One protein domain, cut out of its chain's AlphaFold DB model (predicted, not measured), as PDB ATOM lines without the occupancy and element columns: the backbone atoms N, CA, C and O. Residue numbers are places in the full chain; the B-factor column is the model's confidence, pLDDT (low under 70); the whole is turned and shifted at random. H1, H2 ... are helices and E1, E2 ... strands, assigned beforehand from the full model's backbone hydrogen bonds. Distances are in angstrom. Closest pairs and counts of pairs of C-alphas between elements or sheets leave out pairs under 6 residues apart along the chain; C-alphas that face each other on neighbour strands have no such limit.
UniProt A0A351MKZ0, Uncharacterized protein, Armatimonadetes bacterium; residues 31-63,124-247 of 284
ATOM      1  N   LEU A  31     479.599   2.579 622.359       85.25
ATOM      2  CA  LEU A  31     479.727   3.552 623.437       85.25
ATOM      3  C   LEU A  31     478.658   4.625 623.253       85.25
ATOM      4  O   LEU A  31     478.425   5.080 622.138       85.25
ATOM      5  N   SER A  32     478.016   5.050 624.335       88.00
ATOM      6  CA  SER A  32     477.146   6.221 624.318       88.00
ATOM      7  C   SER A  32     477.343   7.036 625.581       88.00
ATOM      8  O   SER A  32     477.393   6.488 626.684       88.00
ATOM      9  N   TYR A  33     477.469   8.348 625.426       86.00
ATOM     10  CA  TYR A  33     477.527   9.248 626.563       86.00
ATOM     11  C   TYR A  33     476.893  10.602 626.268       86.00
ATOM     12  O   TYR A  33     476.867  11.080 625.133       86.00
ATOM     13  N   GLU A  34     476.404  11.223 627.336       89.62
ATOM     14  CA  GLU A  34     475.843  12.570 627.332       89.62
ATOM     15  C   GLU A  34     476.424  13.358 628.505       89.62
ATOM     16  O   GLU A  34     476.603  12.818 629.603       89.62
ATOM     17  N   GLY A  35     476.696  14.638 628.282       86.69
ATOM     18  CA  GLY A  35     477.133  15.562 629.318       86.69
ATOM     19  C   GLY A  35     477.563  16.889 628.720       86.69
ATOM     20  O   GLY A  35     476.928  17.381 627.788       86.69
ATOM     21  N   HIS A  36     478.642  17.455 629.248       86.75
ATOM     22  CA  HIS A  36     479.182  18.732 628.796       86.75
ATOM     23  C   HIS A  36     480.687  18.644 628.603       86.75
ATOM     24  O   HIS A  36     481.370  17.972 629.378       86.75
ATOM     25  N   VAL A  37     481.194  19.362 627.607       79.38
ATOM     26  CA  VAL A  37     482.617  19.601 627.397       79.38
ATOM     27  C   VAL A  37     482.920  21.075 627.639       79.38
ATOM     28  O   VAL A  37     482.257  21.959 627.105       79.38
ATOM     29  N   THR A  38     483.916  21.334 628.469       80.75
ATOM     30  CA  THR A  38     484.496  22.644 628.719       80.75
ATOM     31  C   THR A  38     485.856  22.675 628.050       80.75
ATOM     32  O   THR A  38     486.739  21.886 628.390       80.75
ATOM     33  N   MET A  39     486.021  23.582 627.098       76.50
ATOM     34  CA  MET A  39     487.288  23.839 626.428       76.50
ATOM     35  C   MET A  39     487.698  25.270 626.720       76.50
ATOM     36  O   MET A  39     486.871  26.181 626.674       76.50
ATOM     37  N   GLY A  40     488.973  25.479 627.009       72.69
ATOM     38  CA  GLY A  40     489.478  26.824 627.188       72.69
ATOM     39  C   GLY A  40     490.939  26.969 626.833       72.69
ATOM     40  O   GLY A  40     491.705  26.008 626.857       72.69
ATOM     41  N   THR A  41     491.316  28.204 626.537       74.50
ATOM     42  CA  THR A  41     492.694  28.599 626.281       74.50
ATOM     43  C   THR A  41     493.011  29.793 627.160       74.50
ATOM     44  O   THR A  41     492.303  30.798 627.141       74.50
ATOM     45  N   THR A  42     494.079  29.683 627.941       75.75
ATOM     46  CA  THR A  42     494.661  30.814 628.662       75.75
ATOM     47  C   THR A  42     495.862  31.331 627.891       75.75
ATOM     48  O   THR A  42     496.730  30.544 627.510       75.75
ATOM     49  N   LEU A  43     495.912  32.647 627.693       72.31
ATOM     50  CA  LEU A  43     497.043  33.361 627.112       72.31
ATOM     51  C   LEU A  43     497.692  34.198 628.221       72.31
ATOM     52  O   LEU A  43     497.207  35.282 628.555       72.31
ATOM     53  N   ALA A  44     498.762  33.678 628.832       63.53
ATOM     54  CA  ALA A  44     499.379  34.269 630.025       63.53
ATOM     55  C   ALA A  44     499.802  35.737 629.834       63.53
ATOM     56  O   ALA A  44     499.660  36.530 630.762       63.53
ATOM     57  N   ASP A  45     500.242  36.111 628.629       61.50
ATOM     58  CA  ASP A  45     500.716  37.467 628.324       61.50
ATOM     59  C   ASP A  45     499.587  38.509 628.238       61.50
ATOM     60  O   ASP A  45     499.841  39.709 628.339       61.50
ATOM     61  N   PHE A  46     498.336  38.064 628.092       58.31
ATOM     62  CA  PHE A  46     497.168  38.938 627.939       58.31
ATOM     63  C   PHE A  46     496.221  38.894 629.143       58.31
ATOM     64  O   PHE A  46     495.318  39.720 629.243       58.31
ATOM     65  N   GLY A  47     496.419  37.956 630.080       55.34
ATOM     66  CA  GLY A  47     495.507  37.751 631.212       55.34
ATOM     67  C   GLY A  47     494.105  37.293 630.791       55.34
ATOM     68  O   GLY A  47     493.175  37.331 631.595       55.34
ATOM     69  N   GLU A  48     493.945  36.868 629.537       58.75
ATOM     70  CA  GLU A  48     492.679  36.440 628.962       58.75
ATOM     71  C   GLU A  48     492.570  34.913 629.021       58.75
ATOM     72  O   GLU A  48     493.469  34.175 628.605       58.75
ATOM     73  N   SER A  49     491.446  34.440 629.558       67.69
ATOM     74  CA  SER A  49     491.026  33.044 629.494       67.69
ATOM     75  C   SER A  49     489.746  32.999 628.675       67.69
ATOM     76  O   SER A  49     488.705  33.472 629.131       67.69
ATOM     77  N   LEU A  50     489.821  32.437 627.473       71.25
ATOM     78  CA  LEU A  50     488.629  32.082 626.718       71.25
ATOM     79  C   LEU A  50     488.214  30.692 627.189       71.25
ATOM     80  O   LEU A  50     488.968  29.746 626.999       71.25
ATOM     81  N   GLU A  51     487.055  30.564 627.821       78.06
ATOM     82  CA  GLU A  51     486.497  29.270 628.210       78.06
ATOM     83  C   GLU A  51     485.069  29.165 627.681       78.06
ATOM     84  O   GLU A  51     484.273  30.100 627.793       78.06
ATOM     85  N   GLN A  52     484.750  28.020 627.088       73.44
ATOM     86  CA  GLN A  52     483.433  27.715 626.559       73.44
ATOM     87  C   GLN A  52     483.011  26.345 627.066       73.44
ATOM     88  O   GLN A  52     483.769  25.380 626.991       73.44
ATOM     89  N   THR A  53     481.782  26.262 627.569       82.75
ATOM     90  CA  THR A  53     481.147  24.991 627.917       82.75
ATOM     91  C   THR A  53     480.011  24.719 626.947       82.75
ATOM     92  O   THR A  53     479.150  25.575 626.734       82.75
ATOM     93  N   LEU A  54     480.020  23.524 626.369       78.06
ATOM     94  CA  LEU A  54     479.074  23.052 625.370       78.06
ATOM     95  C   LEU A  54     478.462  21.727 625.829       78.06
ATOM     96  O   LEU A  54     479.163  20.931 626.460       78.06
ATOM     97  N   PRO A  55     477.178  21.457 625.542       84.75
ATOM     98  CA  PRO A  55     476.660  20.104 625.695       84.75
ATOM     99  C   PRO A  55     477.436  19.153 624.773       84.75
ATOM    100  O   PRO A  55     478.008  19.562 623.773       84.75
ATOM    101  N   LEU A  56     477.476  17.870 625.099       80.69
ATOM    102  CA  LEU A  56     478.102  16.863 624.254       80.69
ATOM    103  C   LEU A  56     477.278  15.586 624.311       80.69
ATOM    104  O   LEU A  56     477.033  15.034 625.385       80.69
ATOM    105  N   ARG A  57     476.874  15.109 623.138       86.81
ATOM    106  CA  ARG A  57     476.271  13.797 622.939       86.81
ATOM    107  C   ARG A  57     477.125  13.016 621.969       86.81
ATOM    108  O   ARG A  57     477.432  13.492 620.878       86.81
ATOM    109  N   PHE A  58     477.479  11.808 622.371       85.94
ATOM    110  CA  PHE A  58     478.262  10.907 621.553       85.94
ATOM    111  C   PHE A  58     477.625   9.529 621.524       85.94
ATOM    112  O   PHE A  58     477.094   9.035 622.521       85.94
ATOM    113  N   SER A  59     477.665   8.904 620.359       89.12
ATOM    114  CA  SER A  59     477.269   7.522 620.149       89.12
ATOM    115  C   SER A  59     478.206   6.897 619.133       89.12
ATOM    116  O   SER A  59     478.455   7.473 618.081       89.12
ATOM    117  N   TYR A  60     478.698   5.707 619.431       88.00
ATOM    118  CA  TYR A  60     479.574   4.931 618.569       88.00
ATOM    119  C   TYR A  60     479.125   3.481 618.574       88.00
ATOM    120  O   TYR A  60     478.766   2.936 619.619       88.00
ATOM    121  N   GLN A  61     479.172   2.851 617.409       90.81
ATOM    122  CA  GLN A  61     479.020   1.417 617.269       90.81
ATOM    123  C   GLN A  61     480.007   0.908 616.223       90.81
ATOM    124  O   GLN A  61     480.048   1.373 615.085       90.81
ATOM    125  N   ALA A  62     480.810  -0.066 616.636       88.81
ATOM    126  CA  ALA A  62     481.811  -0.674 615.788       88.81
ATOM    127  C   ALA A  62     481.166  -1.322 614.543       88.81
ATOM    128  O   ALA A  62     480.063  -1.875 614.632       88.81
ATOM    129  N   PRO A  63     481.869  -1.311 613.400       88.81
ATOM    130  CA  PRO A  63     483.214  -0.750 613.230       88.81
ATOM    131  C   PRO A  63     483.218   0.762 612.937       88.81
ATOM    132  O   PRO A  63     484.148   1.462 613.327       88.81
ATOM    133  N   SER A 124     489.754  15.944 621.846       42.28
ATOM    134  CA  SER A 124     490.557  16.501 622.909       42.28
ATOM    135  C   SER A 124     491.954  16.805 622.340       42.28
ATOM    136  O   SER A 124     492.516  15.938 621.664       42.28
ATOM    137  N   PRO A 125     492.573  17.958 622.666       32.12
ATOM    138  CA  PRO A 125     493.932  18.341 622.239       32.12
ATOM    139  C   PRO A 125     495.057  17.391 622.704       32.12
ATOM    140  O   PRO A 125     496.234  17.703 622.561       32.12
ATOM    141  N   LEU A 126     494.712  16.242 623.281       35.06
ATOM    142  CA  LEU A 126     495.639  15.245 623.788       35.06
ATOM    143  C   LEU A 126     495.705  13.947 622.987       35.06
ATOM    144  O   LEU A 126     496.528  13.114 623.342       35.06
ATOM    145  N   GLY A 127     494.799  13.672 622.040       36.12
ATOM    146  CA  GLY A 127     494.653  12.309 621.487       36.12
ATOM    147  C   GLY A 127     494.259  11.234 622.530       36.12
ATOM    148  O   GLY A 127     493.806  10.155 622.172       36.12
ATOM    149  N   ALA A 128     494.334  11.554 623.827       32.91
ATOM    150  CA  ALA A 128     494.068  10.706 624.984       32.91
ATOM    151  C   ALA A 128     492.576  10.426 625.225       32.91
ATOM    152  O   ALA A 128     492.211   9.668 626.117       32.91
ATOM    153  N   LEU A 129     491.697  11.063 624.460       45.97
ATOM    154  CA  LEU A 129     490.260  10.859 624.533       45.97
ATOM    155  C   LEU A 129     489.765  10.627 623.118       45.97
ATOM    156  O   LEU A 129     489.001  11.420 622.574       45.97
ATOM    157  N   ASP A 130     490.272   9.557 622.508       54.97
ATOM    158  CA  ASP A 130     489.614   8.959 621.359       54.97
ATOM    159  C   ASP A 130     488.182   8.623 621.805       54.97
ATOM    160  O   ASP A 130     487.983   7.785 622.691       54.97
ATOM    161  N   PRO A 131     487.158   9.296 621.261       51.69
ATOM    162  CA  PRO A 131     485.793   9.050 621.691       51.69
ATOM    163  C   PRO A 131     485.340   7.632 621.297       51.69
ATOM    164  O   PRO A 131     484.393   7.111 621.877       51.69
ATOM    165  N   THR A 132     486.026   6.978 620.354       55.41
ATOM    166  CA  THR A 132     485.749   5.608 619.892       55.41
ATOM    167  C   THR A 132     486.513   4.549 620.696       55.41
ATOM    168  O   THR A 132     486.117   3.378 620.721       55.41
ATOM    169  N   ASP A 133     487.553   4.968 621.424       64.25
ATOM    170  CA  ASP A 133     488.300   4.157 622.378       64.25
ATOM    171  C   ASP A 133     488.711   4.986 623.612       64.25
ATOM    172  O   ASP A 133     489.829   5.505 623.689       64.25
ATOM    173  N   PRO A 134     487.844   5.069 624.641       58.75
ATOM    174  CA  PRO A 134     488.133   5.840 625.850       58.75
ATOM    175  C   PRO A 134     489.317   5.276 626.658       58.75
ATOM    176  O   PRO A 134     489.712   5.865 627.665       58.75
ATOM    177  N   TYR A 135     489.873   4.132 626.241       63.31
ATOM    178  CA  TYR A 135     491.009   3.466 626.860       63.31
ATOM    179  C   TYR A 135     492.317   3.641 626.094       63.31
ATOM    180  O   TYR A 135     493.343   3.209 626.615       63.31
ATOM    181  N   ALA A 136     492.320   4.297 624.928       66.62
ATOM    182  CA  ALA A 136     493.531   4.512 624.133       66.62
ATOM    183  C   ALA A 136     494.642   5.211 624.941       66.62
ATOM    184  O   ALA A 136     495.797   4.801 624.901       66.62
ATOM    185  N   ALA A 137     494.284   6.174 625.799       66.00
ATOM    186  CA  ALA A 137     495.233   6.824 626.708       66.00
ATOM    187  C   ALA A 137     495.962   5.872 627.665       66.00
ATOM    188  O   ALA A 137     496.992   6.235 628.227       66.00
ATOM    189  N   LEU A 138     495.436   4.670 627.913       70.19
ATOM    190  CA  LEU A 138     496.101   3.704 628.783       70.19
ATOM    191  C   LEU A 138     497.358   3.107 628.147       70.19
ATOM    192  O   LEU A 138     498.188   2.581 628.891       70.19
ATOM    193  N   ASP A 139     497.507   3.193 626.823       75.00
ATOM    194  CA  ASP A 139     498.699   2.718 626.122       75.00
ATOM    195  C   ASP A 139     499.912   3.628 626.413       75.00
ATOM    196  O   ASP A 139     501.022   3.130 626.590       75.00
ATOM    197  N   ASP A 140     499.679   4.927 626.632       75.31
ATOM    198  CA  ASP A 140     500.695   5.919 627.022       75.31
ATOM    199  C   ASP A 140     500.856   6.093 628.544       75.31
ATOM    200  O   ASP A 140     501.575   6.981 629.015       75.31
ATOM    201  N   LEU A 141     500.175   5.282 629.360       79.50
ATOM    202  CA  LEU A 141     500.140   5.482 630.806       79.50
ATOM    203  C   LEU A 141     501.479   5.143 631.481       79.50
ATOM    204  O   LEU A 141     501.830   3.978 631.674       79.50
ATOM    205  N   GLN A 142     502.156   6.169 631.992       84.00
ATOM    206  CA  GLN A 142     503.409   6.035 632.739       84.00
ATOM    207  C   GLN A 142     503.210   5.886 634.245       84.00
ATOM    208  O   GLN A 142     503.999   5.222 634.917       84.00
ATOM    209  N   ARG A 143     502.192   6.540 634.817       85.19
ATOM    210  CA  ARG A 143     501.965   6.541 636.270       85.19
ATOM    211  C   ARG A 143     500.496   6.737 636.609       85.19
ATOM    212  O   ARG A 143     499.805   7.516 635.964       85.19
ATOM    213  N   LEU A 144     500.044   6.090 637.683       85.25
ATOM    214  CA  LEU A 144     498.714   6.290 638.258       85.25
ATOM    215  C   LEU A 144     498.837   6.701 639.726       85.25
ATOM    216  O   LEU A 144     499.635   6.131 640.474       85.25
ATOM    217  N   ARG A 145     498.060   7.695 640.162       88.19
ATOM    218  CA  ARG A 145     498.009   8.106 641.573       88.19
ATOM    219  C   ARG A 145     496.601   8.527 642.001       88.19
ATOM    220  O   ARG A 145     495.874   9.105 641.198       88.19
ATOM    221  N   PRO A 146     496.208   8.286 643.263       87.62
ATOM    222  CA  PRO A 146     494.969   8.834 643.796       87.62
ATOM    223  C   PRO A 146     495.059  10.362 643.909       87.62
ATOM    224  O   PRO A 146     496.133  10.919 644.151       87.62
ATOM    225  N   GLY A 147     493.913  11.030 643.791       88.25
ATOM    226  CA  GLY A 147     493.811  12.483 643.888       88.25
ATOM    227  C   GLY A 147     493.724  13.170 642.527       88.25
ATOM    228  O   GLY A 147     493.605  12.527 641.490       88.25
ATOM    229  N   ARG A 148     493.733  14.505 642.561       90.38
ATOM    230  CA  ARG A 148     493.677  15.356 641.367       90.38
ATOM    231  C   ARG A 148     495.080  15.732 640.898       90.38
ATOM    232  O   ARG A 148     496.025  15.766 641.701       90.38
ATOM    233  N   ALA A 149     495.194  16.041 639.612       87.31
ATOM    234  CA  ALA A 149     496.380  16.653 639.037       87.31
ATOM    235  C   ALA A 149     496.681  17.999 639.719       87.31
ATOM    236  O   ALA A 149     495.818  18.600 640.374       87.31
ATOM    237  N   ALA A 150     497.934  18.439 639.636       83.62
ATOM    238  CA  ALA A 150     498.284  19.778 640.099       83.62
ATOM    239  C   ALA A 150     497.742  20.835 639.117       83.62
ATOM    240  O   ALA A 150     497.585  20.555 637.939       83.62
ATOM    241  N   GLY A 151     497.447  22.038 639.611       84.75
ATOM    242  CA  GLY A 151     496.862  23.122 638.812       84.75
ATOM    243  C   GLY A 151     495.720  23.797 639.561       84.75
ATOM    244  O   GLY A 151     494.916  23.131 640.215       84.75
ATOM    245  N   GLU A 152     495.675  25.127 639.531       86.94
ATOM    246  CA  GLU A 152     494.621  25.887 640.212       86.94
ATOM    247  C   GLU A 152     493.259  25.636 639.559       86.94
ATOM    248  O   GLU A 152     492.297  25.326 640.261       86.94
ATOM    249  N   TRP A 153     493.210  25.641 638.224       87.69
ATOM    250  CA  TRP A 153     491.989  25.384 637.463       87.69
ATOM    251  C   TRP A 153     491.427  23.979 637.736       87.69
ATOM    252  O   TRP A 153     490.274  23.842 638.138       87.69
ATOM    253  N   LEU A 154     492.259  22.933 637.666       88.12
ATOM    254  CA  LEU A 154     491.842  21.551 637.967       88.12
ATOM    255  C   LEU A 154     491.364  21.358 639.418       88.12
ATOM    256  O   LEU A 154     490.505  20.515 639.703       88.12
ATOM    257  N   ARG A 155     491.914  22.129 640.366       87.81
ATOM    258  CA  ARG A 155     491.461  22.125 641.767       87.81
ATOM    259  C   ARG A 155     490.137  22.858 641.954       87.81
ATOM    260  O   ARG A 155     489.386  22.456 642.838       87.81
ATOM    261  N   ALA A 156     489.868  23.879 641.144       90.12
ATOM    262  CA  ALA A 156     488.630  24.649 641.177       90.12
ATOM    263  C   ALA A 156     487.431  23.902 640.570       90.12
ATOM    264  O   ALA A 156     486.298  24.232 640.905       90.12
ATOM    265  N   LEU A 157     487.658  22.884 639.731       90.75
ATOM    266  CA  LEU A 157     486.580  22.054 639.183       90.75
ATOM    267  C   LEU A 157     485.766  21.368 640.291       90.75
ATOM    268  O   LEU A 157     486.318  20.797 641.242       90.75
ATOM    269  N   ASP A 158     484.445  21.356 640.131       91.56
ATOM    270  CA  ASP A 158     483.552  20.647 641.042       91.56
ATOM    271  C   ASP A 158     483.823  19.141 641.028       91.56
ATOM    272  O   ASP A 158     484.118  18.541 639.997       91.56
ATOM    273  N   GLN A 159     483.726  18.504 642.197       90.56
ATOM    274  CA  GLN A 159     483.791  17.047 642.265       90.56
ATOM    275  C   GLN A 159     482.426  16.444 641.928       90.56
ATOM    276  O   GLN A 159     481.463  16.734 642.644       90.56
ATOM    277  N   PRO A 160     482.330  15.504 640.972       91.25
ATOM    278  CA  PRO A 160     481.104  14.747 640.783       91.25
ATOM    279  C   PRO A 160     480.765  13.950 642.047       91.25
ATOM    280  O   PRO A 160     481.615  13.256 642.619       91.25
ATOM    281  N   ALA A 161     479.509  14.036 642.486       90.50
ATOM    282  CA  ALA A 161     479.042  13.361 643.690       90.50
ATOM    283  C   ALA A 161     479.316  11.848 643.627       90.50
ATOM    284  O   ALA A 161     478.983  11.177 642.652       90.50
ATOM    285  N   GLY A 162     479.927  11.307 644.685       89.25
ATOM    286  CA  GLY A 162     480.227   9.878 644.796       89.25
ATOM    287  C   GLY A 162     481.394   9.375 643.938       89.25
ATOM    288  O   GLY A 162     481.704   8.192 644.025       89.25
ATOM    289  N   ALA A 163     482.064  10.234 643.161       91.00
ATOM    290  CA  ALA A 163     483.222   9.855 642.355       91.00
ATOM    291  C   ALA A 163     484.548  10.148 643.068       91.00
ATOM    292  O   ALA A 163     484.666  11.112 643.835       91.00
ATOM    293  N   TRP A 164     485.564   9.327 642.801       90.75
ATOM    294  CA  TRP A 164     486.913   9.477 643.345       90.75
ATOM    295  C   TRP A 164     487.894   9.907 642.252       90.75
ATOM    296  O   TRP A 164     487.924   9.274 641.196       90.75
ATOM    297  N   PRO A 165     488.694  10.964 642.480       91.38
ATOM    298  CA  PRO A 165     489.674  11.411 641.505       91.38
ATOM    299  C   PRO A 165     490.895  10.490 641.485       91.38
ATOM    300  O   PRO A 165     491.456  10.131 642.528       91.38
ATOM    301  N   VAL A 166     491.324  10.162 640.275       88.38
ATOM    302  CA  VAL A 166     492.555   9.450 639.960       88.38
ATOM    303  C   VAL A 166     493.303  10.270 638.918       88.38
ATOM    304  O   VAL A 166     492.734  10.640 637.896       88.38
ATOM    305  N   THR A 167     494.580  10.548 639.156       89.69
ATOM    306  CA  THR A 167     495.452  11.163 638.155       89.69
ATOM    307  C   THR A 167     496.197  10.086 637.385       89.69
ATOM    308  O   THR A 167     496.867   9.233 637.977       89.69
ATOM    309  N   LEU A 168     496.088  10.166 636.066       86.38
ATOM    310  CA  LEU A 168     496.856   9.430 635.080       86.38
ATOM    311  C   LEU A 168     497.951  10.359 634.552       86.38
ATOM    312  O   LEU A 168     497.654  11.463 634.109       86.38
ATOM    313  N   THR A 169     499.207   9.931 634.615       87.81
ATOM    314  CA  THR A 169     500.310  10.613 633.933       87.81
ATOM    315  C   THR A 169     500.614   9.850 632.655       87.81
ATOM    316  O   THR A 169     501.073   8.707 632.720       87.81
ATOM    317  N   LEU A 170     500.323  10.474 631.522       83.31
ATOM    318  CA  LEU A 170     500.543   9.947 630.182       83.31
ATOM    319  C   LEU A 170     501.874  10.464 629.652       83.31
ATOM    320  O   LEU A 170     502.254  11.593 629.953       83.31
ATOM    321  N   ASP A 171     502.578   9.669 628.864       80.06
ATOM    322  CA  ASP A 171     503.765  10.113 628.139       80.06
ATOM    323  C   ASP A 171     503.392  11.188 627.091       80.06
ATOM    324  O   ASP A 171     502.443  10.957 626.341       80.06
ATOM    325  N   PRO A 172     504.069  12.359 627.009       77.69
ATOM    326  CA  PRO A 172     505.340  12.753 627.636       77.69
ATOM    327  C   PRO A 172     505.208  13.652 628.885       77.69
ATOM    328  O   PRO A 172     505.826  14.719 628.995       77.69
ATOM    329  N   GLY A 173     504.416  13.224 629.867       82.62
ATOM    330  CA  GLY A 173     504.217  13.906 631.151       82.62
ATOM    331  C   GLY A 173     502.934  14.740 631.236       82.62
ATOM    332  O   GLY A 173     502.897  15.740 631.956       82.62
ATOM    333  N   ILE A 174     501.895  14.358 630.498       83.56
ATOM    334  CA  ILE A 174     500.558  14.953 630.569       83.56
ATOM    335  C   ILE A 174     499.813  14.383 631.775       83.56
ATOM    336  O   ILE A 174     499.718  13.168 631.920       83.56
ATOM    337  N   GLU A 175     499.255  15.235 632.639       87.00
ATOM    338  CA  GLU A 175     498.409  14.783 633.750       87.00
ATOM    339  C   GLU A 175     496.918  14.911 633.404       87.00
ATOM    340  O   GLU A 175     496.375  16.008 633.322       87.00
ATOM    341  N   LEU A 176     496.235  13.773 633.300       85.44
ATOM    342  CA  LEU A 176     494.786  13.671 633.169       85.44
ATOM    343  C   LEU A 176     494.180  13.289 634.525       85.44
ATOM    344  O   LEU A 176     494.572  12.299 635.137       85.44
ATOM    345  N   THR A 177     493.194  14.039 635.007       88.19
ATOM    346  CA  THR A 177     492.378  13.645 636.164       88.19
ATOM    347  C   THR A 177     491.097  12.981 635.687       88.19
ATOM    348  O   THR A 177     490.322  13.582 634.954       88.19
ATOM    349  N   VAL A 178     490.848  11.761 636.151       87.62
ATOM    350  CA  VAL A 178     489.622  11.000 635.905       87.62
ATOM    351  C   VAL A 178     488.888  10.832 637.229       87.62
ATOM    352  O   VAL A 178     489.433  10.291 638.191       87.62
ATOM    353  N   TRP A 179     487.639  11.278 637.299       89.88
ATOM    354  CA  TRP A 179     486.751  11.008 638.425       89.88
ATOM    355  C   TRP A 179     485.952   9.751 638.127       89.88
ATOM    356  O   TRP A 179     485.108   9.751 637.233       89.88
ATOM    357  N   VAL A 180     486.201   8.688 638.887       86.50
ATOM    358  CA  VAL A 180     485.598   7.368 638.668       86.50
ATOM    359  C   VAL A 180     484.557   7.091 639.746       86.50
ATOM    360  O   VAL A 180     484.819   7.293 640.933       86.50
ATOM    361  N   ASP A 181     483.378   6.610 639.357       87.19
ATOM    362  CA  ASP A 181     482.417   6.044 640.305       87.19
ATOM    363  C   ASP A 181     482.950   4.686 640.805       87.19
ATOM    364  O   ASP A 181     483.073   3.748 640.013       87.19
ATOM    365  N   PRO A 182     483.253   4.527 642.106       84.00
ATOM    366  CA  PRO A 182     483.851   3.303 642.630       84.00
ATOM    367  C   PRO A 182     482.917   2.084 642.555       84.00
ATOM    368  O   PRO A 182     483.393   0.952 642.647       84.00
ATOM    369  N   ARG A 183     481.599   2.281 642.409       86.06
ATOM    370  CA  ARG A 183     480.616   1.190 642.310       86.06
ATOM    371  C   ARG A 183     480.529   0.645 640.895       86.06
ATOM    372  O   ARG A 183     480.527  -0.568 640.709       86.06
ATOM    373  N   THR A 184     480.433   1.540 639.916       82.50
ATOM    374  CA  THR A 184     480.242   1.175 638.504       82.50
ATOM    375  C   THR A 184     481.549   1.092 637.727       82.50
ATOM    376  O   THR A 184     481.561   0.523 636.640       82.50
ATOM    377  N   ARG A 185     482.645   1.627 638.285       79.38
ATOM    378  CA  ARG A 185     483.958   1.791 637.637       79.38
ATOM    379  C   ARG A 185     483.910   2.633 636.359       79.38
ATOM    380  O   ARG A 185     484.805   2.548 635.529       79.38
ATOM    381  N   ARG A 186     482.863   3.450 636.204       80.81
ATOM    382  CA  ARG A 186     482.669   4.325 635.045       80.81
ATOM    383  C   ARG A 186     483.191   5.733 635.330       80.81
ATOM    384  O   ARG A 186     483.080   6.199 636.473       80.81
ATOM    385  N   PRO A 187     483.727   6.433 634.318       83.88
ATOM    386  CA  PRO A 187     484.083   7.836 634.459       83.88
ATOM    387  C   PRO A 187     482.823   8.695 634.654       83.88
ATOM    388  O   PRO A 187     481.774   8.464 634.055       83.88
ATOM    389  N   ARG A 188     482.930   9.696 635.527       87.19
ATOM    390  CA  ARG A 188     481.915  10.732 635.790       87.19
ATOM    391  C   ARG A 188     482.378  12.106 635.325       87.19
ATOM    392  O   ARG A 188     481.557  12.949 634.984       87.19
ATOM    393  N   GLN A 189     483.689  12.311 635.298       88.62
ATOM    394  CA  GLN A 189     484.328  13.472 634.706       88.62
ATOM    395  C   GLN A 189     485.765  13.117 634.344       88.62
ATOM    396  O   GLN A 189     486.385  12.269 634.987       88.62
ATOM    397  N   ILE A 190     486.290  13.798 633.345       87.00
ATOM    398  CA  ILE A 190     487.696  13.805 632.966       87.00
ATOM    399  C   ILE A 190     488.135  15.252 632.801       87.00
ATOM    400  O   ILE A 190     487.351  16.077 632.342       87.00
ATOM    401  N   ALA A 191     489.354  15.584 633.206       88.31
ATOM    402  CA  ALA A 191     489.890  16.921 633.009       88.31
ATOM    403  C   ALA A 191     491.410  16.930 632.944       88.31
ATOM    404  O   ALA A 191     492.082  16.158 633.626       88.31
ATOM    405  N   THR A 192     491.941  17.846 632.154       85.50
ATOM    406  CA  THR A 192     493.367  18.027 631.915       85.50
ATOM    407  C   THR A 192     493.652  19.491 631.618       85.50
ATOM    408  O   THR A 192     492.835  20.200 631.028       85.50
ATOM    409  N   GLU A 193     494.833  19.931 632.021       86.62
ATOM    410  CA  GLU A 193     495.395  21.225 631.663       86.62
ATOM    411  C   GLU A 193     496.756  20.951 631.025       86.62
ATOM    412  O   GLU A 193     497.590  20.254 631.603       86.62
ATOM    413  N   VAL A 194     496.939  21.431 629.800       82.12
ATOM    414  CA  VAL A 194     498.114  21.167 628.972       82.12
ATOM    415  C   VAL A 194     498.804  22.489 628.712       82.12
ATOM    416  O   VAL A 194     498.201  23.421 628.185       82.12
ATOM    417  N   THR A 195     500.064  22.603 629.101       84.25
ATOM    418  CA  THR A 195     500.858  23.806 628.839       84.25
ATOM    419  C   THR A 195     501.421  23.791 627.422       84.25
ATOM    420  O   THR A 195     501.576  22.738 626.805       84.25
ATOM    421  N   GLY A 196     501.810  24.957 626.910       79.56
ATOM    422  CA  GLY A 196     502.509  25.047 625.632       79.56
ATOM    423  C   GLY A 196     503.783  24.202 625.569       79.56
ATOM    424  O   GLY A 196     504.059  23.583 624.547       79.56
ATOM    425  N   GLU A 197     504.527  24.090 626.674       84.12
ATOM    426  CA  GLU A 197     505.694  23.204 626.748       84.12
ATOM    427  C   GLU A 197     505.303  21.731 626.576       84.12
ATOM    428  O   GLU A 197     505.966  20.985 625.855       84.12
ATOM    429  N   GLN A 198     504.207  21.311 627.207       82.75
ATOM    430  CA  GLN A 198     503.674  19.962 627.064       82.75
ATOM    431  C   GLN A 198     503.176  19.686 625.636       82.75
ATOM    432  O   GLN A 198     503.443  18.607 625.113       82.75
ATOM    433  N   LEU A 199     502.540  20.660 624.975       77.19
ATOM    434  CA  LEU A 199     502.149  20.550 623.561       77.19
ATOM    435  C   LEU A 199     503.357  20.364 622.638       77.19
ATOM    436  O   LEU A 199     503.315  19.550 621.722       77.19
ATOM    437  N   ILE A 200     504.459  21.069 622.901       77.81
ATOM    438  CA  ILE A 200     505.700  20.913 622.126       77.81
ATOM    439  C   ILE A 200     506.269  19.505 622.290       77.81
ATOM    440  O   ILE A 200     506.706  18.907 621.312       77.81
ATOM    441  N   ARG A 201     506.256  18.959 623.512       82.25
ATOM    442  CA  ARG A 201     506.715  17.585 623.762       82.25
ATOM    443  C   ARG A 201     505.820  16.553 623.080       82.25
ATOM    444  O   ARG A 201     506.346  15.599 622.523       82.25
ATOM    445  N   LEU A 202     504.501  16.756 623.098       77.12
ATOM    446  CA  LEU A 202     503.552  15.906 622.373       77.12
ATOM    447  C   LEU A 202     503.841  15.908 620.869       77.12
ATOM    448  O   LEU A 202     503.913  14.844 620.262       77.12
ATOM    449  N   GLN A 203     504.082  17.085 620.285       74.81
ATOM    450  CA  GLN A 203     504.448  17.186 618.873       74.81
ATOM    451  C   GLN A 203     505.790  16.509 618.578       74.81
ATOM    452  O   GLN A 203     505.906  15.800 617.586       74.81
ATOM    453  N   ALA A 204     506.799  16.708 619.431       78.19
ATOM    454  CA  ALA A 204     508.105  16.078 619.259       78.19
ATOM    455  C   ALA A 204     507.998  14.546 619.275       78.19
ATOM    456  O   ALA A 204     508.488  13.908 618.351       78.19
ATOM    457  N   LYS A 205     507.273  13.978 620.251       77.94
ATOM    458  CA  LYS A 205     506.993  12.537 620.318       77.94
ATOM    459  C   LYS A 205     506.327  12.031 619.037       77.94
ATOM    460  O   LYS A 205     506.757  11.026 618.489       77.94
ATOM    461  N   ARG A 206     505.318  12.743 618.526       73.06
ATOM    462  CA  ARG A 206     504.615  12.346 617.297       73.06
ATOM    463  C   ARG A 206     505.543  12.303 616.082       73.06
ATOM    464  O   ARG A 206     505.466  11.375 615.287       73.06
ATOM    465  N   VAL A 207     506.416  13.298 615.941       73.25
ATOM    466  CA  VAL A 207     507.396  13.348 614.844       73.25
ATOM    467  C   VAL A 207     508.420  12.211 614.985       73.25
ATOM    468  O   VAL A 207     508.707  11.523 614.008       73.25
ATOM    469  N   GLU A 208     508.886  11.935 616.207       78.31
ATOM    470  CA  GLU A 208     509.775  10.800 616.500       78.31
ATOM    471  C   GLU A 208     509.128   9.444 616.168       78.31
ATOM    472  O   GLU A 208     509.775   8.572 615.586       78.31
ATOM    473  N   GLU A 209     507.841   9.259 616.476       74.31
ATOM    474  CA  GLU A 209     507.077   8.045 616.146       74.31
ATOM    475  C   GLU A 209     506.913   7.832 614.634       74.31
ATOM    476  O   GLU A 209     506.791   6.693 614.179       74.31
ATOM    477  N   GLN A 210     506.975   8.907 613.845       72.25
ATOM    478  CA  GLN A 210     507.008   8.858 612.380       72.25
ATOM    479  C   GLN A 210     508.420   8.579 611.827       72.25
ATOM    480  O   GLN A 210     508.596   8.443 610.616       72.25
ATOM    481  N   GLY A 211     509.425   8.436 612.697       77.50
ATOM    482  CA  GLY A 211     510.822   8.232 612.313       77.50
ATOM    483  C   GLY A 211     511.522   9.511 611.848       77.50
ATOM    484  O   GLY A 211     512.577   9.431 611.217       77.50
ATOM    485  N   GLU A 212     510.944  10.672 612.147       80.56
ATOM    486  CA  GLU A 212     511.487  11.986 611.826       80.56
ATOM    487  C   GLU A 212     511.973  12.700 613.100       80.56
ATOM    488  O   GLU A 212     511.692  12.286 614.223       80.56
ATOM    489  N   GLU A 213     512.717  13.794 612.945       77.88
ATOM    490  CA  GLU A 213     513.059  14.687 614.057       77.88
ATOM    491  C   GLU A 213     512.341  16.021 613.875       77.88
ATOM    492  O   GLU A 213     512.293  16.564 612.769       77.88
ATOM    493  N   LEU A 214     511.813  16.585 614.967       74.31
ATOM    494  CA  LEU A 214     511.183  17.902 614.926       74.31
ATOM    495  C   LEU A 214     512.223  18.945 614.467       74.31
ATOM    496  O   LEU A 214     513.211  19.154 615.180       74.31
ATOM    497  N   PRO A 215     512.015  19.642 613.331       78.75
ATOM    498  CA  PRO A 215     512.989  20.599 612.827       78.75
ATOM    499  C   PRO A 215     513.326  21.657 613.891       78.75
ATOM    500  O   PRO A 215     512.402  22.240 614.470       78.75
ATOM    501  N   PRO A 216     514.613  21.963 614.152       80.38
ATOM    502  CA  PRO A 216     514.998  22.898 615.212       80.38
ATOM    503  C   PRO A 216     514.332  24.275 615.090       80.38
ATOM    504  O   PRO A 216     513.962  24.884 616.092       80.38
ATOM    505  N   GLU A 217     514.140  24.750 613.859       81.81
ATOM    506  CA  GLU A 217     513.475  26.020 613.553       81.81
ATOM    507  C   GLU A 217     511.989  25.995 613.937       81.81
ATOM    508  O   GLU A 217     511.503  26.923 614.586       81.81
ATOM    509  N   LEU A 218     511.292  24.896 613.626       73.94
ATOM    510  CA  LEU A 218     509.899  24.686 614.017       73.94
ATOM    511  C   LEU A 218     509.773  24.579 615.539       73.94
ATOM    512  O   LEU A 218     508.898  25.205 616.129       73.94
ATOM    513  N   ALA A 219     510.689  23.869 616.201       74.38
ATOM    514  CA  ALA A 219     510.711  23.771 617.657       74.38
ATOM    515  C   ALA A 219     510.871  25.150 618.326       74.38
ATOM    516  O   ALA A 219     510.202  25.442 619.319       74.38
ATOM    517  N   VAL A 220     511.728  26.021 617.781       80.00
ATOM    518  CA  VAL A 220     511.891  27.407 618.254       80.00
ATOM    519  C   VAL A 220     510.623  28.223 618.003       80.00
ATOM    520  O   VAL A 220     510.139  28.888 618.921       80.00
ATOM    521  N   GLN A 221     510.037  28.136 616.807       74.50
ATOM    522  CA  GLN A 221     508.791  28.828 616.474       74.50
ATOM    523  C   GLN A 221     507.637  28.405 617.392       74.50
ATOM    524  O   GLN A 221     506.903  29.259 617.895       74.50
ATOM    525  N   MET A 222     507.495  27.105 617.660       74.81
ATOM    526  CA  MET A 222     506.486  26.580 618.574       74.81
ATOM    527  C   MET A 222     506.721  27.061 620.004       74.81
ATOM    528  O   MET A 222     505.770  27.484 620.651       74.81
ATOM    529  N   ARG A 223     507.970  27.072 620.494       79.94
ATOM    530  CA  ARG A 223     508.291  27.631 621.822       79.94
ATOM    531  C   ARG A 223     507.868  29.083 621.940       79.94
ATOM    532  O   ARG A 223     507.300  29.444 622.958       79.94
ATOM    533  N   HIS A 224     508.114  29.897 620.917       77.31
ATOM    534  CA  HIS A 224     507.666  31.287 620.915       77.31
ATOM    535  C   HIS A 224     506.142  31.413 620.849       77.31
ATOM    536  O   HIS A 224     505.578  32.231 621.566       77.31
ATOM    537  N   SER A 225     505.481  30.603 620.022       71.19
ATOM    538  CA  SER A 225     504.034  30.709 619.779       71.19
ATOM    539  C   SER A 225     503.190  30.131 620.913       71.19
ATOM    540  O   SER A 225     502.073  30.577 621.134       71.19
ATOM    541  N   LEU A 226     503.710  29.125 621.618       75.19
ATOM    542  CA  LEU A 226     503.017  28.411 622.690       75.19
ATOM    543  C   LEU A 226     503.507  28.832 624.083       75.19
ATOM    544  O   LEU A 226     502.972  28.365 625.090       75.19
ATOM    545  N   ALA A 227     504.511  29.710 624.172       74.44
ATOM    546  CA  ALA A 227     504.927  30.294 625.441       74.44
ATOM    547  C   ALA A 227     503.725  30.960 626.123       74.44
ATOM    548  O   ALA A 227     502.993  31.730 625.510       74.44
ATOM    549  N   GLY A 228     503.495  30.623 627.392       74.06
ATOM    550  CA  GLY A 228     502.381  31.185 628.155       74.06
ATOM    551  C   GLY A 228     500.991  30.691 627.739       74.06
ATOM    552  O   GLY A 228     500.007  31.139 628.324       74.06
ATOM    553  N   ILE A 229     500.880  29.761 626.783       76.81
ATOM    554  CA  ILE A 229     499.604  29.138 626.425       76.81
ATOM    555  C   ILE A 229     499.315  27.971 627.367       76.81
ATOM    556  O   ILE A 229     500.187  27.144 627.652       76.81
ATOM    557  N   SER A 230     498.067  27.873 627.819       80.88
ATOM    558  CA  SER A 230     497.540  26.655 628.429       80.88
ATOM    559  C   SER A 230     496.191  26.287 627.826       80.88
ATOM    560  O   SER A 230     495.292  27.124 627.763       80.88
ATOM    561  N   LEU A 231     496.063  25.036 627.389       79.00
ATOM    562  CA  LEU A 231     494.815  24.440 626.940       79.00
ATOM    563  C   LEU A 231     494.167  23.690 628.095       79.00
ATOM    564  O   LEU A 231     494.781  22.839 628.738       79.00
ATOM    565  N   ARG A 232     492.902  23.990 628.333       83.69
ATOM    566  CA  ARG A 232     492.074  23.390 629.368       83.69
ATOM    567  C   ARG A 232     490.988  22.581 628.707       83.69
ATOM    568  O   ARG A 232     490.330  23.040 627.775       83.69
ATOM    569  N   TYR A 233     490.806  21.376 629.211       83.00
ATOM    570  CA  TYR A 233     489.767  20.484 628.749       83.00
ATOM    571  C   TYR A 233     489.160  19.782 629.951       83.00
ATOM    572  O   TYR A 233     489.874  19.171 630.746       83.00
ATOM    573  N   ALA A 234     487.844  19.854 630.086       86.12
ATOM    574  CA  ALA A 234     487.089  19.027 631.008       86.12
ATOM    575  C   ALA A 234     485.863  18.473 630.297       86.12
ATOM    576  O   ALA A 234     485.199  19.180 629.554       86.12
ATOM    577  N   GLN A 235     485.528  17.219 630.555       85.25
ATOM    578  CA  GLN A 235     484.292  16.617 630.089       85.25
ATOM    579  C   GLN A 235     483.595  15.946 631.261       85.25
ATOM    580  O   GLN A 235     484.196  15.174 632.008       85.25
ATOM    581  N   THR A 236     482.315  16.246 631.420       88.50
ATOM    582  CA  THR A 236     481.431  15.620 632.401       88.50
ATOM    583  C   THR A 236     480.578  14.555 631.729       88.50
ATOM    584  O   THR A 236     480.212  14.680 630.563       88.50
ATOM    585  N   PHE A 237     480.257  13.506 632.481       86.81
ATOM    586  CA  PHE A 237     479.417  12.405 632.027       86.81
ATOM    587  C   PHE A 237     478.178  12.310 632.914       86.81
ATOM    588  O   PHE A 237     478.220  11.825 634.051       86.81
ATOM    589  N   GLU A 238     477.054  12.769 632.382       90.19
ATOM    590  CA  GLU A 238     475.745  12.625 633.013       90.19
ATOM    591  C   GLU A 238     475.199  11.221 632.755       90.19
ATOM    592  O   GLU A 238     474.759  10.539 633.691       90.19
ATOM    593  N   ARG A 239     475.340  10.757 631.507       89.12
ATOM    594  CA  ARG A 239     475.092   9.381 631.069       89.12
ATOM    595  C   ARG A 239     476.341   8.803 630.425       89.12
ATOM    596  O   ARG A 239     477.045   9.500 629.702       89.12
ATOM    597  N   TYR A 240     476.600   7.529 630.696       85.50
ATOM    598  CA  TYR A 240     477.723   6.790 630.130       85.50
ATOM    599  C   TYR A 240     477.374   5.308 630.079       85.50
ATOM    600  O   TYR A 240     477.121   4.694 631.123       85.50
ATOM    601  N   GLU A 241     477.365   4.738 628.884       87.38
ATOM    602  CA  GLU A 241     477.016   3.350 628.615       87.38
ATOM    603  C   GLU A 241     478.027   2.709 627.668       87.38
ATOM    604  O   GLU A 241     478.337   3.245 626.608       87.38
ATOM    605  N   GLU A 242     478.499   1.524 628.049       85.19
ATOM    606  CA  GLU A 242     479.400   0.695 627.251       85.19
ATOM    607  C   GLU A 242     478.702  -0.576 626.809       85.19
ATOM    608  O   GLU A 242     477.986  -1.212 627.587       85.19
ATOM    609  N   ASN A 243     478.960  -0.949 625.562       85.12
ATOM    610  CA  ASN A 243     478.336  -2.062 624.871       85.12
ATOM    611  C   ASN A 243     476.787  -2.030 624.859       85.12
ATOM    612  O   ASN A 243     476.182  -3.107 624.912       85.12
ATOM    613  N   PRO A 244     476.100  -0.862 624.796       84.56
ATOM    614  CA  PRO A 244     474.660  -0.861 624.583       84.56
ATOM    615  C   PRO A 244     474.327  -1.306 623.154       84.56
ATOM    616  O   PRO A 244     475.047  -1.007 622.199       84.56
ATOM    617  N   ALA A 245     473.187  -1.965 622.969       88.12
ATOM    618  CA  ALA A 245     472.606  -2.083 621.638       88.12
ATOM    619  C   ALA A 245     472.039  -0.712 621.238       88.12
ATOM    620  O   ALA A 245     471.029  -0.280 621.798       88.12
ATOM    621  N   LEU A 246     472.690  -0.019 620.301       92.00
ATOM    622  CA  LEU A 246     472.229   1.287 619.837       92.00
ATOM    623  C   LEU A 246     471.233   1.116 618.679       92.00
ATOM    624  O   LEU A 246     471.471   0.315 617.770       92.00
ATOM    625  N   PRO A 247     470.095   1.834 618.684       93.25
ATOM    626  CA  PRO A 247     469.159   1.799 617.567       93.25
ATOM    627  C   PRO A 247     469.822   2.281 616.272       93.25
ATOM    628  O   PRO A 247     470.491   3.308 616.267       93.25
TER     629      PRO A 247
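This is residues 31 to 63 and 124 to 247 of the 284 residues of an uncharacterized protein of Armatimonadetes bacterium (UniProt A0A351MKZ0). One twisted antiparallel sheet of seven strands makes the body, with a helical hairpin, H2 and H3, at the end where E6 finishes and E7 begins. The short helix H1 only grazes the sheet, and the unnamed stretch of residues 124 to 140 winds near the middle of the domain. The printed part has 157 residues, with E1 E2 E3 H1 E4 E5 E6 H2 H3 E7 along it; the sheet's order is E2 E1 E7 E6 E5 E4 E3, and the class is mixed, helices and strands. It is compact, with a radius of gyration of the C-alphas of 16.6 A and spans of 50 by 37 by 30 A.

E1, residues 31 to 43, and E2, residues 48 to 61, form a hairpin, with N 37 and O 54 2.8 A apart. E2 is an edge strand. On the other side of E1 is E7, residues 229 to 242, antiparallel at 169 degrees, with N 38 and O 234 2.7 A apart. E3, residues 141 to 146, is the other edge strand, antiparallel to E4, residues 164 to 170; N 167 and O 145 are 2.8 A apart. H1, residues 152 to 156, only grazes the sheet with residues 152 to 154; its closest C-alphas to E6, residues 187 to 195, are Leu 154 and Ala 191, 7.1 A apart. E4, E5, residues 174 to 180, and E6 form a meander, each strand the antiparallel neighbour of the one before: N 176 and O 168 are 2.8 A apart, as are N 191 and O 177. E7 and E6 are antiparallel, with N 192 and O 233 2.8 A apart. H2, residues 196 to 209, is on the sheet at a height over the sheet of 10.1 A, only just over none of the strands, with 2 of its 14 C-alphas falling on E6. H2 touches H3, residues 216 to 226, with residues 196 to 200 alone; the closest C-alphas are Gly 196 and Leu 226, 4.5 A apart. This helical hairpin runs opposite ways at a shallow tilt of 33 degrees, only just short of steep. H3 is not on the sheet. In H1, H2 and H3 every O i to N i+4 pair is within hydrogen-bond range.

E1 begins at C-alpha 31 (479.727, 3.552, 623.437), spans 34.7 A and bends by 71 degrees at residue 34. E2 spans 39.4 A and bends by 54 degrees at residue 55. E6 spans 23.8 A and H2 20.0 A. E7 spans 34.9 A, bends by 81 degrees at residue 239 and ends at C-alpha 242 (479.400, 0.695, 627.251).

The C-alphas of Glu 217 and Pro 247, the two farthest apart, are 50.7 A apart. Residues 64 to 123 are not printed; C-alphas 63 and 124 are 21.1 A apart across the cut. Of the links that are printed whole, none is long. The mean pLDDT of the printed part is 79.3, and residues 44 to 49 and 124 to 137 are under 70.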